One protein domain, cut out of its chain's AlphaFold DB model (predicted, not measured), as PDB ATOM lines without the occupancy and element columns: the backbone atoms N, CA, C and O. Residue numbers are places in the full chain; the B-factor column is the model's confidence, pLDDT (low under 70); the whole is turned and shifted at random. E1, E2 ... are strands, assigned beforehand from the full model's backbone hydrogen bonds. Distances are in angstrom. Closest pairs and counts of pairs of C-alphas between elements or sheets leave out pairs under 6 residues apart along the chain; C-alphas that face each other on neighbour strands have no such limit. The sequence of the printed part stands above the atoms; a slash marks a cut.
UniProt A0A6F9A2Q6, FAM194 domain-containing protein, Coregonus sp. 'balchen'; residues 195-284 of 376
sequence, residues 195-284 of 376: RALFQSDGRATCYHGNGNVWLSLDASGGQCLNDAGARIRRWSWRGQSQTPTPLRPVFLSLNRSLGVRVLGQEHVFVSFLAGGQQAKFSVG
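Overview. This is residues 195 to 284 of the 376 residues of the protein "FAM194 domain-containing protein" of Coregonus sp. 'balchen' (UniProt A0A6F9A2Q6). This is a sandwich of two antiparallel sheets, one of five strands, E1 to E5, and one of four, E6 to E9, with the strands of the one crossing those of the other at 41 degrees. The sheets are only partly face to face: the four-strand sheet is twisted, and its far edge, E9, is the strand farthest from the mean of the C-alphas, while one long link, residues 237 to 249, joins the two layers. The 90 printed residues hold nine named strands, E1 to E9 in chain order, and no named helix. Each sheet is a meander, each strand the antiparallel neighbour of the one before, with the orders E1 - E2 - E3 - E4 - E5 and E6 - E7 - E8 - E9. The class is all strand; the whole is compact, with a radius of gyration of the C-alphas of 12.9 A, and only just elongated, spanning 42 by 28 by 24 A.

Arrangement. E1, residues 195 to 199, forms a hairpin with E2, residues 204 to 207; N 197 and O 205 are 2.8 A apart, within hydrogen-bond range. E2 forms a hairpin with E3, residues 213 to 217, where N 206 and O 215 are 3.0 A apart. E3 and E4, residues 221 to 225, form a hairpin at 175 degrees between their directions, with N 223 and O 216 2.9 A apart. E5, residues 231 to 236, is an edge strand of this sheet and forms a hairpin with E4; N 224 and O 233 are 2.9 A apart. The other sheet begins with its edge strand E6, residues 250 to 255. It forms a hairpin with E7, residues 258 to 264, where N 252 and O 260 are 2.9 A apart. E7 and E8, residues 267 to 274, are antiparallel at 156 degrees, with N 261 and O 269 2.8 A apart. E8 and E9, residues 277 to 282, are antiparallel at 153 degrees, with N 272 and O 279 2.9 A apart. Between the sheets, the closest C-alphas of E1 and E6 are those of Arg 195 and Leu 254, 6.3 A apart. Those of E2 and E6 are Tyr 207 and Leu 254, 7.7 A apart. E2 and E7 are only just apart, at 8.4 A; E5 and E9 are among the other pairs that are apart. The parts of the sheets that face each other are 10.6 A centre to centre, and their best planes are 11 degrees apart.

Along the chain. E1 begins at C-alpha 195, (226.987, 196.531, 234.941), and is 13.9 A long from first to last C-alpha. E2 measures 10.4 A, E3 11.0 A, E4 14.0 A and E5 14.5 A. E6 begins at C-alpha 250, (219.463, 193.713, 221.062), and measures 15.4 A. E7 measures 19.4 A and E8, the longest strand by residues, 22.2 A. E9 measures 17.0 A and ends at C-alpha 282, (214.550, 185.383, 231.860).

Size, cuts and confidence. The two C-alphas farthest apart are those of Gln 240, in the link from E5 to E6, and Gly 275, between E8 and E9, at 42.5 A. The first and last printed C-alphas, of Arg 195 and Gly 284, are 17.8 A apart. The printed part has no cut. The link from E5 to E6 is long, with 13 residues; the other links between successive strands are tight. The mean pLDDT of the printed part is 81.1, and the model's confidence is under 70 at residue 201, residues 238 to 248 and residue 284.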
ATOM      1  N   ARG A 195     227.105 196.574 236.406       86.31
ATOM      2  CA  ARG A 195     226.987 196.531 234.941       86.31
ATOM      3  C   ARG A 195     225.543 196.421 234.467       86.31
ATOM      4  O   ARG A 195     225.264 196.830 233.346       86.31
ATOM      5  N   ALA A 196     224.637 195.907 235.297       88.69
ATOM      6  CA  ALA A 196     223.207 195.963 235.020       88.69
ATOM      7  C   ALA A 196     222.349 195.908 236.290       88.69
ATOM      8  O   ALA A 196     222.743 195.312 237.300       88.69
ATOM      9  N   LEU A 197     221.167 196.507 236.168       87.94
ATOM     10  CA  LEU A 197     220.055 196.530 237.105       87.94
ATOM     11  C   LEU A 197     218.816 195.973 236.387       87.94
ATOM     12  O   LEU A 197     218.522 196.418 235.278       87.94
ATOM     13  N   PHE A 198     218.082 195.055 237.013       85.75
ATOM     14  CA  PHE A 198     216.748 194.634 236.556       85.75
ATOM     15  C   PHE A 198     215.780 194.676 237.741       85.75
ATOM     16  O   PHE A 198     216.110 194.168 238.817       85.75
ATOM     17  N   GLN A 199     214.619 195.298 237.554       80.88
ATOM     18  CA  GLN A 199     213.587 195.517 238.568       80.88
ATOM     19  C   GLN A 199     212.352 194.652 238.274       80.88
ATOM     20  O   GLN A 199     212.034 194.371 237.120       80.88
ATOM     21  N   SER A 200     211.627 194.227 239.315       72.62
ATOM     22  CA  SER A 200     210.438 193.367 239.166       72.62
ATOM     23  C   SER A 200     209.217 194.039 238.517       72.62
ATOM     24  O   SER A 200     208.219 193.368 238.284       72.62
ATOM     25  N   ASP A 201     209.277 195.346 238.251       69.69
ATOM     26  CA  ASP A 201     208.301 196.105 237.454       69.69
ATOM     27  C   ASP A 201     208.628 196.097 235.944       69.69
ATOM     28  O   ASP A 201     207.965 196.765 235.152       69.69
ATOM     29  N   GLY A 202     209.661 195.349 235.538       75.88
ATOM     30  CA  GLY A 202     210.103 195.239 234.153       75.88
ATOM     31  C   GLY A 202     211.041 196.359 233.693       75.88
ATOM     32  O   GLY A 202     211.462 196.336 232.535       75.88
ATOM     33  N   ARG A 203     211.412 197.315 234.559       84.50
ATOM     34  CA  ARG A 203     212.472 198.285 234.249       84.50
ATOM     35  C   ARG A 203     213.852 197.635 234.300       84.50
ATOM     36  O   ARG A 203     214.142 196.800 235.160       84.50
ATOM     37  N   ALA A 204     214.737 198.042 233.393       88.31
ATOM     38  CA  ALA A 204     216.127 197.598 233.412       88.31
ATOM     39  C   ALA A 204     217.101 198.634 232.848       88.31
ATOM     40  O   ALA A 204     216.811 199.340 231.882       88.31
ATOM     41  N   THR A 205     218.302 198.670 233.422       91.44
ATOM     42  CA  THR A 205     219.385 199.572 233.013       91.44
ATOM     43  C   THR A 205     220.679 198.783 232.891       91.44
ATOM     44  O   THR A 205     221.073 198.101 233.836       91.44
ATOM     45  N   CYS A 206     221.367 198.871 231.752       91.94
ATOM     46  CA  CYS A 206     222.719 198.318 231.590       91.94
ATOM     47  C   CYS A 206     223.730 199.440 231.378       91.94
ATOM     48  O   CYS A 206     223.402 200.456 230.768       91.94
ATOM     49  N   TYR A 207     224.960 199.227 231.839       89.69
ATOM     50  CA  TYR A 207     226.023 200.227 231.860       89.69
ATOM     51  C   TYR A 207     227.249 199.766 231.068       89.69
ATOM     52  O   TYR A 207     227.674 198.610 231.151       89.69
ATOM     53  N   HIS A 208     227.830 200.712 230.337       87.94
ATOM     54  CA  HIS A 208     229.071 200.596 229.577       87.94
ATOM     55  C   HIS A 208     230.290 200.341 230.461       87.94
ATOM     56  O   HIS A 208     230.234 200.432 231.692       87.94
ATOM     57  N   GLY A 209     231.433 200.066 229.825       83.00
ATOM     58  CA  GLY A 209     232.725 199.893 230.496       83.00
ATOM     59  C   GLY A 209     233.085 201.058 231.428       83.00
ATOM     60  O   GLY A 209     233.526 200.813 232.557       83.00
ATOM     61  N   ASN A 210     232.801 202.285 230.982       84.06
ATOM     62  CA  ASN A 210     233.035 203.563 231.665       84.06
ATOM     63  C   ASN A 210     231.941 203.981 232.673       84.06
ATOM     64  O   ASN A 210     232.128 204.965 233.378       84.06
ATOM     65  N   GLY A 211     230.824 203.249 232.764       83.38
ATOM     66  CA  GLY A 211     229.701 203.576 233.655       83.38
ATOM     67  C   GLY A 211     228.567 204.394 233.025       83.38
ATOM     68  O   GLY A 211     227.533 204.546 233.670       83.38
ATOM     69  N   ASN A 212     228.690 204.853 231.774       86.75
ATOM     70  CA  ASN A 212     227.574 205.485 231.062       86.75
ATOM     71  C   ASN A 212     226.459 204.466 230.764       86.75
ATOM     72  O   ASN A 212     226.717 203.268 230.627       86.75
ATOM     73  N   VAL A 213     225.208 204.918 230.652       88.81
ATOM     74  CA  VAL A 213     224.079 204.029 230.325       88.81
ATOM     75  C   VAL A 213     224.238 203.498 228.898       88.81
ATOM     76  O   VAL A 213     224.383 204.269 227.958       88.81
ATOM     77  N   TRP A 214     224.189 202.176 228.735       93.44
ATOM     78  CA  TRP A 214     224.175 201.485 227.441       93.44
ATOM     79  C   TRP A 214     222.748 201.138 227.009       93.44
ATOM     80  O   TRP A 214     222.407 201.237 225.832       93.44
ATOM     81  N   LEU A 215     221.904 200.745 227.966       92.62
ATOM     82  CA  LEU A 215     220.525 200.309 227.749       92.62
ATOM     83  C   LEU A 215     219.620 200.909 228.817       92.62
ATOM     84  O   LEU A 215     219.949 200.812 229.999       92.62
ATOM     85  N   SER A 216     218.464 201.415 228.401       91.38
ATOM     86  CA  SER A 216     217.314 201.646 229.274       91.38
ATOM     87  C   SER A 216     216.099 200.908 228.714       91.38
ATOM     88  O   SER A 216     215.890 200.895 227.498       91.38
ATOM     89  N   LEU A 217     215.329 200.283 229.596       89.56
ATOM     90  CA  LEU A 217     214.133 199.486 229.324       89.56
ATOM     91  C   LEU A 217     213.060 199.840 230.352       89.56
ATOM     92  O   LEU A 217     213.365 199.953 231.540       89.56
ATOM     93  N   ASP A 218     211.819 199.943 229.896       85.31
ATOM     94  CA  ASP A 218     210.639 200.187 230.723       85.31
ATOM     95  C   ASP A 218     209.388 199.585 230.055       85.31
ATOM     96  O   ASP A 218     209.478 198.892 229.040       85.31
ATOM     97  N   ALA A 219     208.207 199.823 230.626       80.75
ATOM     98  CA  ALA A 219     206.956 199.255 230.132       80.75
ATOM     99  C   ALA A 219     206.338 199.971 228.907       80.75
ATOM    100  O   ALA A 219     205.300 199.526 228.415       80.75
ATOM    101  N   SER A 220     206.968 201.034 228.389       77.69
ATOM    102  CA  SER A 220     206.624 201.684 227.111       77.69
ATOM    103  C   SER A 220     207.512 201.201 225.955       77.69
ATOM    104  O   SER A 220     207.021 200.987 224.843       77.69
ATOM    105  N   GLY A 221     208.801 200.951 226.220       85.25
ATOM    106  CA  GLY A 221     209.751 200.518 225.199       85.25
ATOM    107  C   GLY A 221     211.178 200.313 225.708       85.25
ATOM    108  O   GLY A 221     211.425 199.763 226.783       85.25
ATOM    109  N   GLY A 222     212.146 200.745 224.903       88.44
ATOM    110  CA  GLY A 222     213.548 200.780 225.302       88.44
ATOM    111  C   GLY A 222     214.434 201.565 224.341       88.44
ATOM    112  O   GLY A 222     214.051 201.898 223.217       88.44
ATOM    113  N   GLN A 223     215.644 201.882 224.796       89.94
ATOM    114  CA  GLN A 223     216.637 202.622 224.022       89.94
ATOM    115  C   GLN A 223     218.067 202.179 224.338       89.94
ATOM    116  O   GLN A 223     218.393 201.828 225.471       89.94
ATOM    117  N   CYS A 224     218.924 202.209 223.317       90.50
ATOM    118  CA  CYS A 224     220.361 201.976 223.431       90.50
ATOM    119  C   CYS A 224     221.129 203.278 223.197       90.50
ATOM    120  O   CYS A 224     220.777 204.060 222.307       90.50
ATOM    121  N   LEU A 225     222.215 203.470 223.940       90.00
ATOM    122  CA  LEU A 225     223.117 204.615 223.825       90.00
ATOM    123  C   LEU A 225     224.565 204.125 223.653       90.00
ATOM    124  O   LEU A 225     224.915 203.036 224.111       90.00
ATOM    125  N   ASN A 226     225.402 204.892 222.957       91.31
ATOM    126  CA  ASN A 226     226.828 204.581 222.821       91.31
ATOM    127  C   ASN A 226     227.614 204.947 224.094       91.31
ATOM    128  O   ASN A 226     227.071 205.523 225.034       91.31
ATOM    129  N   ASP A 227     228.907 204.627 224.119       90.12
ATOM    130  CA  ASP A 227     229.808 204.876 225.248       90.12
ATOM    131  C   ASP A 227     229.899 206.363 225.648       90.12
ATOM    132  O   ASP A 227     230.258 206.667 226.786       90.12
ATOM    133  N   ALA A 228     229.538 207.289 224.750       89.75
ATOM    134  CA  ALA A 228     229.466 208.734 224.986       89.75
ATOM    135  C   ALA A 228     228.069 209.226 225.433       89.75
ATOM    136  O   ALA A 228     227.870 210.424 225.608       89.75
ATOM    137  N   GLY A 229     227.094 208.327 225.611       83.62
ATOM    138  CA  GLY A 229     225.727 208.658 226.024       83.62
ATOM    139  C   GLY A 229     224.798 209.136 224.899       83.62
ATOM    140  O   GLY A 229     223.652 209.481 225.171       83.62
ATOM    141  N   ALA A 230     225.231 209.127 223.634       84.75
ATOM    142  CA  ALA A 230     224.371 209.487 222.506       84.75
ATOM    143  C   ALA A 230     223.454 208.314 222.105       84.75
ATOM    144  O   ALA A 230     223.896 207.167 221.995       84.75
ATOM    145  N   ARG A 231     222.167 208.597 221.869       87.12
ATOM    146  CA  ARG A 231     221.136 207.596 221.540       87.12
ATOM    147  C   ARG A 231     221.374 206.983 220.154       87.12
ATOM    148  O   ARG A 231     221.196 207.652 219.144       87.12
ATOM    149  N   ILE A 232     221.705 205.691 220.113       88.06
ATOM    150  CA  ILE A 232     221.946 204.925 218.874       88.06
ATOM    151  C   ILE A 232     220.736 204.105 218.412       88.06
ATOM    152  O   ILE A 232     220.680 203.688 217.258       88.06
ATOM    153  N   ARG A 233     219.772 203.827 219.302       86.69
ATOM    154  CA  ARG A 233     218.551 203.077 218.968       86.69
ATOM    155  C   ARG A 233     217.430 203.368 219.960       86.69
ATOM    156  O   ARG A 233     217.704 203.583 221.137       86.69
ATOM    157  N   ARG A 234     216.181 203.292 219.503       86.12
ATOM    158  CA  ARG A 234     214.955 203.349 220.311       86.12
ATOM    159  C   ARG A 234     213.896 202.427 219.689       86.12
ATOM    160  O   ARG A 234     213.998 202.130 218.499       86.12
ATOM    161  N   TRP A 235     212.959 201.921 220.483       83.69
ATOM    162  CA  TRP A 235     211.797 201.135 220.042       83.69
ATOM    163  C   TRP A 235     210.672 201.238 221.078       83.69
ATOM    164  O   TRP A 235     210.945 201.425 222.266       83.69
ATOM    165  N   SER A 236     209.428 201.052 220.640       81.19
ATOM    166  CA  SER A 236     208.247 200.939 221.502       81.19
ATOM    167  C   SER A 236     207.759 199.486 221.590       81.19
ATOM    168  O   SER A 236     208.050 198.655 220.722       81.19
ATOM    169  N   TRP A 237     207.000 199.165 222.638       76.25
ATOM    170  CA  TRP A 237     206.221 197.923 222.710       76.25
ATOM    171  C   TRP A 237     204.820 198.092 222.113       76.25
ATOM    172  O   TRP A 237     204.316 197.189 221.448       76.25
ATOM    173  N   ARG A 238     204.198 199.260 222.325       66.94
ATOM    174  CA  ARG A 238     202.898 199.622 221.736       66.94
ATOM    175  C   ARG A 238     203.087 200.188 220.319       66.94
ATOM    176  O   ARG A 238     204.162 200.679 219.979       66.94
ATOM    177  N   GLY A 239     202.074 199.996 219.472       53.97
ATOM    178  CA  GLY A 239     202.211 200.013 218.008       53.97
ATOM    179  C   GLY A 239     202.343 201.382 217.325       53.97
ATOM    180  O   GLY A 239     202.415 202.422 217.965       53.97
ATOM    181  N   GLN A 240     202.346 201.338 215.987       44.50
ATOM    182  CA  GLN A 240     202.516 202.442 215.020       44.50
ATOM    183  C   GLN A 240     203.901 203.102 214.901       44.50
ATOM    184  O   GLN A 240     204.158 203.713 213.863       44.50
ATOM    185  N   SER A 241     204.851 202.878 215.817       43.81
ATOM    186  CA  SER A 241     206.262 203.046 215.434       43.81
ATOM    187  C   SER A 241     206.618 202.030 214.332       43.81
ATOM    188  O   SER A 241     206.050 200.935 214.277       43.81
ATOM    189  N   GLN A 242     207.568 202.355 213.446       45.56
ATOM    190  CA  GLN A 242     207.959 201.469 212.329       45.56
ATOM    191  C   GLN A 242     208.596 200.137 212.788       45.56
ATOM    192  O   GLN A 242     208.916 199.282 211.963       45.56
ATOM    193  N   THR A 243     208.805 199.955 214.097       43.16
ATOM    194  CA  THR A 243     209.445 198.779 214.692       43.16
ATOM    195  C   THR A 243     208.685 198.303 215.943       43.16
ATOM    196  O   THR A 243     209.159 198.520 217.064       43.16
ATOM    197  N   PRO A 244     207.511 197.657 215.799       50.66
ATOM    198  CA  PRO A 244     206.907 196.927 216.908       50.66
ATOM    199  C   PRO A 244     207.844 195.770 217.283       50.66
ATOM    200  O   PRO A 244     208.085 194.880 216.469       50.66
ATOM    201  N   THR A 245     208.389 195.800 218.504       55.78
ATOM    202  CA  THR A 245     209.608 195.069 218.927       55.78
ATOM    203  C   THR A 245     210.893 195.528 218.206       55.78
ATOM    204  O   THR A 245     210.861 196.021 217.074       55.78
ATOM    205  N   PRO A 246     212.080 195.383 218.831       56.16
ATOM    206  CA  PRO A 246     213.338 195.706 218.170       56.16
ATOM    207  C   PRO A 246     213.601 194.757 216.978       56.16
ATOM    208  O   PRO A 246     214.136 193.675 217.186       56.16
ATOM    209  N   LEU A 247     213.338 195.209 215.732       57.62
ATOM    210  CA  LEU A 247     213.447 194.443 214.456       57.62
ATOM    211  C   LEU A 247     214.581 193.407 214.385       57.62
ATOM    212  O   LEU A 247     214.418 192.307 213.867       57.62
ATOM    213  N   ARG A 248     215.765 193.792 214.867       69.25
ATOM    214  CA  ARG A 248     216.840 192.866 215.232       69.25
ATOM    215  C   ARG A 248     216.954 192.833 216.755       69.25
ATOM    216  O   ARG A 248     217.100 193.922 217.327       69.25
ATOM    217  N   PRO A 249     216.965 191.655 217.401       79.75
ATOM    218  CA  PRO A 249     217.264 191.527 218.819       79.75
ATOM    219  C   PRO A 249     218.455 192.376 219.273       79.75
ATOM    220  O   PRO A 249     219.470 192.469 218.580       79.75
ATOM    221  N   VAL A 250     218.336 193.006 220.440       86.62
ATOM    222  CA  VAL A 250     219.463 193.713 221.062       86.62
ATOM    223  C   VAL A 250     220.343 192.676 221.751       86.62
ATOM    224  O   VAL A 250     219.847 191.901 222.566       86.62
ATOM    225  N   PHE A 251     221.640 192.674 221.447       88.50
ATOM    226  CA  PHE A 251     222.643 191.820 222.082       88.50
ATOM    227  C   PHE A 251     223.737 192.695 222.693       88.50
ATOM    228  O   PHE A 251     224.459 193.366 221.960       88.50
ATOM    229  N   LEU A 252     223.879 192.674 224.019       89.38
ATOM    230  CA  LEU A 252     224.922 193.408 224.744       89.38
ATOM    231  C   LEU A 252     225.845 192.418 225.455       89.38
ATOM    232  O   LEU A 252     225.368 191.438 226.028       89.38
ATOM    233  N   SER A 253     227.153 192.676 225.464       89.31
ATOM    234  CA  SER A 253     228.137 191.893 226.224       89.31
ATOM    235  C   SER A 253     228.662 192.743 227.379       89.31
ATOM    236  O   SER A 253     229.507 193.610 227.189       89.31
ATOM    237  N   LEU A 254     228.139 192.505 228.585       85.88
ATOM    238  CA  LEU A 254     228.555 193.208 229.804       85.88
ATOM    239  C   LEU A 254     229.984 192.825 230.225       85.88
ATOM    240  O   LEU A 254     230.679 193.612 230.867       85.88
ATOM    241  N   ASN A 255     230.404 191.598 229.894       82.56
ATOM    242  CA  ASN A 255     231.793 191.138 229.846       82.56
ATOM    243  C   ASN A 255     231.884 189.809 229.059       82.56
ATOM    244  O   ASN A 255     230.873 189.274 228.606       82.56
ATOM    245  N   ARG A 256     233.093 189.231 228.956       79.38
ATOM    246  CA  ARG A 256     233.384 187.963 228.245       79.38
ATOM    247  C   ARG A 256     232.498 186.762 228.637       79.38
ATOM    248  O   ARG A 256     232.418 185.816 227.863       79.38
ATOM    249  N   SER A 257     231.866 186.788 229.812       80.81
ATOM    250  CA  SER A 257     231.006 185.716 230.334       80.81
ATOM    251  C   SER A 257     229.567 186.150 230.637       80.81
ATOM    252  O   SER A 257     228.773 185.294 231.015       80.81
ATOM    253  N   LEU A 258     229.206 187.429 230.480       85.69
ATOM    254  CA  LEU A 258     227.867 187.959 230.768       85.69
ATOM    255  C   LEU A 258     227.340 188.775 229.589       85.69
ATOM    256  O   LEU A 258     227.987 189.725 229.144       85.69
ATOM    257  N   GLY A 259     226.127 188.469 229.137       89.44
ATOM    258  CA  GLY A 259     225.425 189.259 228.131       89.44
ATOM    259  C   GLY A 259     223.946 189.451 228.445       89.44
ATOM    260  O   GLY A 259     223.357 188.692 229.211       89.44
ATOM    261  N   VAL A 260     223.349 190.465 227.827       90.50
ATOM    262  CA  VAL A 260     221.919 190.790 227.923       90.50
ATOM    263  C   VAL A 260     221.316 190.716 226.529       90.50
ATOM    264  O   VAL A 260     221.942 191.133 225.551       90.50
ATOM    265  N   ARG A 261     220.114 190.152 226.435       90.00
ATOM    266  CA  ARG A 261     219.373 189.982 225.188       90.00
ATOM    267  C   ARG A 261     217.970 190.545 225.328       90.00
ATOM    268  O   ARG A 261     217.272 190.176 226.266       90.00
ATOM    269  N   VAL A 262     217.555 191.377 224.379       88.88
ATOM    270  CA  VAL A 262     216.181 191.895 224.277       88.88
ATOM    271  C   VAL A 262     215.607 191.418 222.952       88.88
ATOM    272  O   VAL A 262     216.072 191.853 221.897       88.88
ATOM    273  N   LEU A 263     214.636 190.501 222.996       83.50
ATOM    274  CA  LEU A 263     213.933 190.018 221.800       83.50
ATOM    275  C   LEU A 263     212.577 190.726 221.628       83.50
ATOM    276  O   LEU A 263     212.165 191.013 220.513       83.50
ATOM    277  N   GLY A 264     211.909 191.034 222.741       80.12
ATOM    278  CA  GLY A 264     210.584 191.650 222.801       80.12
ATOM    279  C   GLY A 264     210.191 191.952 224.249       80.12
ATOM    280  O   GLY A 264     210.967 191.664 225.162       80.12
ATOM    281  N   GLN A 265     208.992 192.505 224.451       81.50
ATOM    282  CA  GLN A 265     208.508 192.991 225.752       81.50
ATOM    283  C   GLN A 265     208.567 191.923 226.858       81.50
ATOM    284  O   GLN A 265     208.984 192.211 227.973       81.50
ATOM    285  N   GLU A 266     208.213 190.677 226.541       78.81
ATOM    286  CA  GLU A 266     208.202 189.551 227.491       78.81
ATOM    287  C   GLU A 266     209.475 188.688 227.436       78.81
ATOM    288  O   GLU A 266     209.555 187.619 228.042       78.81
ATOM    289  N   HIS A 267     210.465 189.100 226.641       83.56
ATOM    290  CA  HIS A 267     211.585 188.263 226.211       83.56
ATOM    291  C   HIS A 267     212.921 188.993 226.403       83.56
ATOM    292  O   HIS A 267     213.688 189.218 225.457       83.56
ATOM    293  N   VAL A 268     213.190 189.355 227.660       85.94
ATOM    294  CA  VAL A 268     214.469 189.901 228.124       85.94
ATOM    295  C   VAL A 268     215.233 188.811 228.879       85.94
ATOM    296  O   VAL A 268     214.721 188.226 229.833       85.94
ATOM    297  N   PHE A 269     216.470 188.528 228.464       87.25
ATOM    298  CA  PHE A 269     217.284 187.446 229.025       87.25
ATOM    299  C   PHE A 269     218.688 187.905 229.414       87.25
ATOM    300  O   PHE A 269     219.399 188.510 228.608       87.25
ATOM    301  N   VAL A 270     219.152 187.492 230.594       89.25
ATOM    302  CA  VAL A 270     220.580 187.492 230.939       89.25
ATOM    303  C   VAL A 270     221.172 186.140 230.544       89.25
ATOM    304  O   VAL A 270     220.635 185.083 230.869       89.25
ATOM    305  N   SER A 271     222.278 186.167 229.805       87.81
ATOM    306  CA  SER A 271     223.003 184.982 229.337       87.81
ATOM    307  C   SER A 271     224.374 184.900 230.008       87.81
ATOM    308  O   SER A 271     225.139 185.864 229.967       87.81
ATOM    309  N   PHE A 272     224.699 183.741 230.576       85.62
ATOM    310  CA  PHE A 272     225.994 183.434 231.188       85.62
ATOM    311  C   PHE A 272     226.757 182.473 230.267       85.62
ATOM    312  O   PHE A 272     226.172 181.498 229.802       85.62
ATOM    313  N   LEU A 273     228.035 182.739 229.985       83.25
ATOM    314  CA  LEU A 273     228.879 181.953 229.075       83.25
ATOM    315  C   LEU A 273     230.140 181.450 229.797       83.25
ATOM    316  O   LEU A 273     230.965 182.249 230.254       83.25
ATOM    317  N   ALA A 274     230.313 180.128 229.858       80.06
ATOM    318  CA  ALA A 274     231.467 179.466 230.463       80.06
ATOM    319  C   ALA A 274     231.805 178.170 229.706       80.06
ATOM    320  O   ALA A 274     230.922 177.369 229.426       80.06
ATOM    321  N   GLY A 275     233.079 177.959 229.352       79.44
ATOM    322  CA  GLY A 275     233.526 176.719 228.689       79.44
ATOM    323  C   GLY A 275     232.833 176.410 227.351       79.44
ATOM    324  O   GLY A 275     232.663 175.247 227.013       79.44
ATOM    325  N   GLY A 276     232.363 177.434 226.628       80.62
ATOM    326  CA  GLY A 276     231.537 177.282 225.420       80.62
ATOM    327  C   GLY A 276     230.047 177.018 225.687       80.62
ATOM    328  O   GLY A 276     229.226 177.240 224.801       80.62
ATOM    329  N   GLN A 277     229.675 176.630 226.909       80.94
ATOM    330  CA  GLN A 277     228.291 176.400 227.321       80.94
ATOM    331  C   GLN A 277     227.606 177.706 227.747       80.94
ATOM    332  O   GLN A 277     228.247 178.616 228.285       80.94
ATOM    333  N   GLN A 278     226.291 177.800 227.521       85.12
ATOM    334  CA  GLN A 278     225.511 179.005 227.800       85.12
ATOM    335  C   GLN A 278     224.227 178.724 228.585       85.12
ATOM    336  O   GLN A 278     223.274 178.167 228.044       85.12
ATOM    337  N   ALA A 279     224.160 179.238 229.814       83.88
ATOM    338  CA  ALA A 279     222.917 179.348 230.575       83.88
ATOM    339  C   ALA A 279     222.176 180.649 230.213       83.88
ATOM    340  O   ALA A 279     222.797 181.668 229.888       83.88
ATOM    341  N   LYS A 280     220.841 180.628 230.272       85.12
ATOM    342  CA  LYS A 280     219.966 181.776 229.989       85.12
ATOM    343  C   LYS A 280     218.907 181.879 231.081       85.12
ATOM    344  O   LYS A 280     218.241 180.892 231.371       85.12
ATOM    345  N   PHE A 281     218.722 183.072 231.629       83.38
ATOM    346  CA  PHE A 281     217.699 183.373 232.628       83.38
ATOM    347  C   PHE A 281     216.805 184.481 232.076       83.38
ATOM    348  O   PHE A 281     217.322 185.510 231.636       83.38
ATOM    349  N   SER A 282     215.486 184.275 232.076       82.19
ATOM    350  CA  SER A 282     214.550 185.383 231.860       82.19
ATOM    351  C   SER A 282     214.613 186.312 233.070       82.19
ATOM    352  O   SER A 282     214.654 185.839 234.205       82.19
ATOM    353  N   VAL A 283     214.638 187.621 232.828       78.19
ATOM    354  CA  VAL A 283     214.638 188.656 233.881       78.19
ATOM    355  C   VAL A 283     213.286 189.362 234.003       78.19
ATOM    356  O   VAL A 283     213.192 190.430 234.601       78.19
ATOM    357  N   GLY A 284     212.232 188.738 233.472       66.81
ATOM    358  CA  GLY A 284     210.861 189.232 233.524       66.81
ATOM    359  C   GLY A 284     210.406 189.902 232.229       66.81
ATOM    360  O   GLY A 284     211.109 189.908 231.216       66.81
TER     361      GLY A 284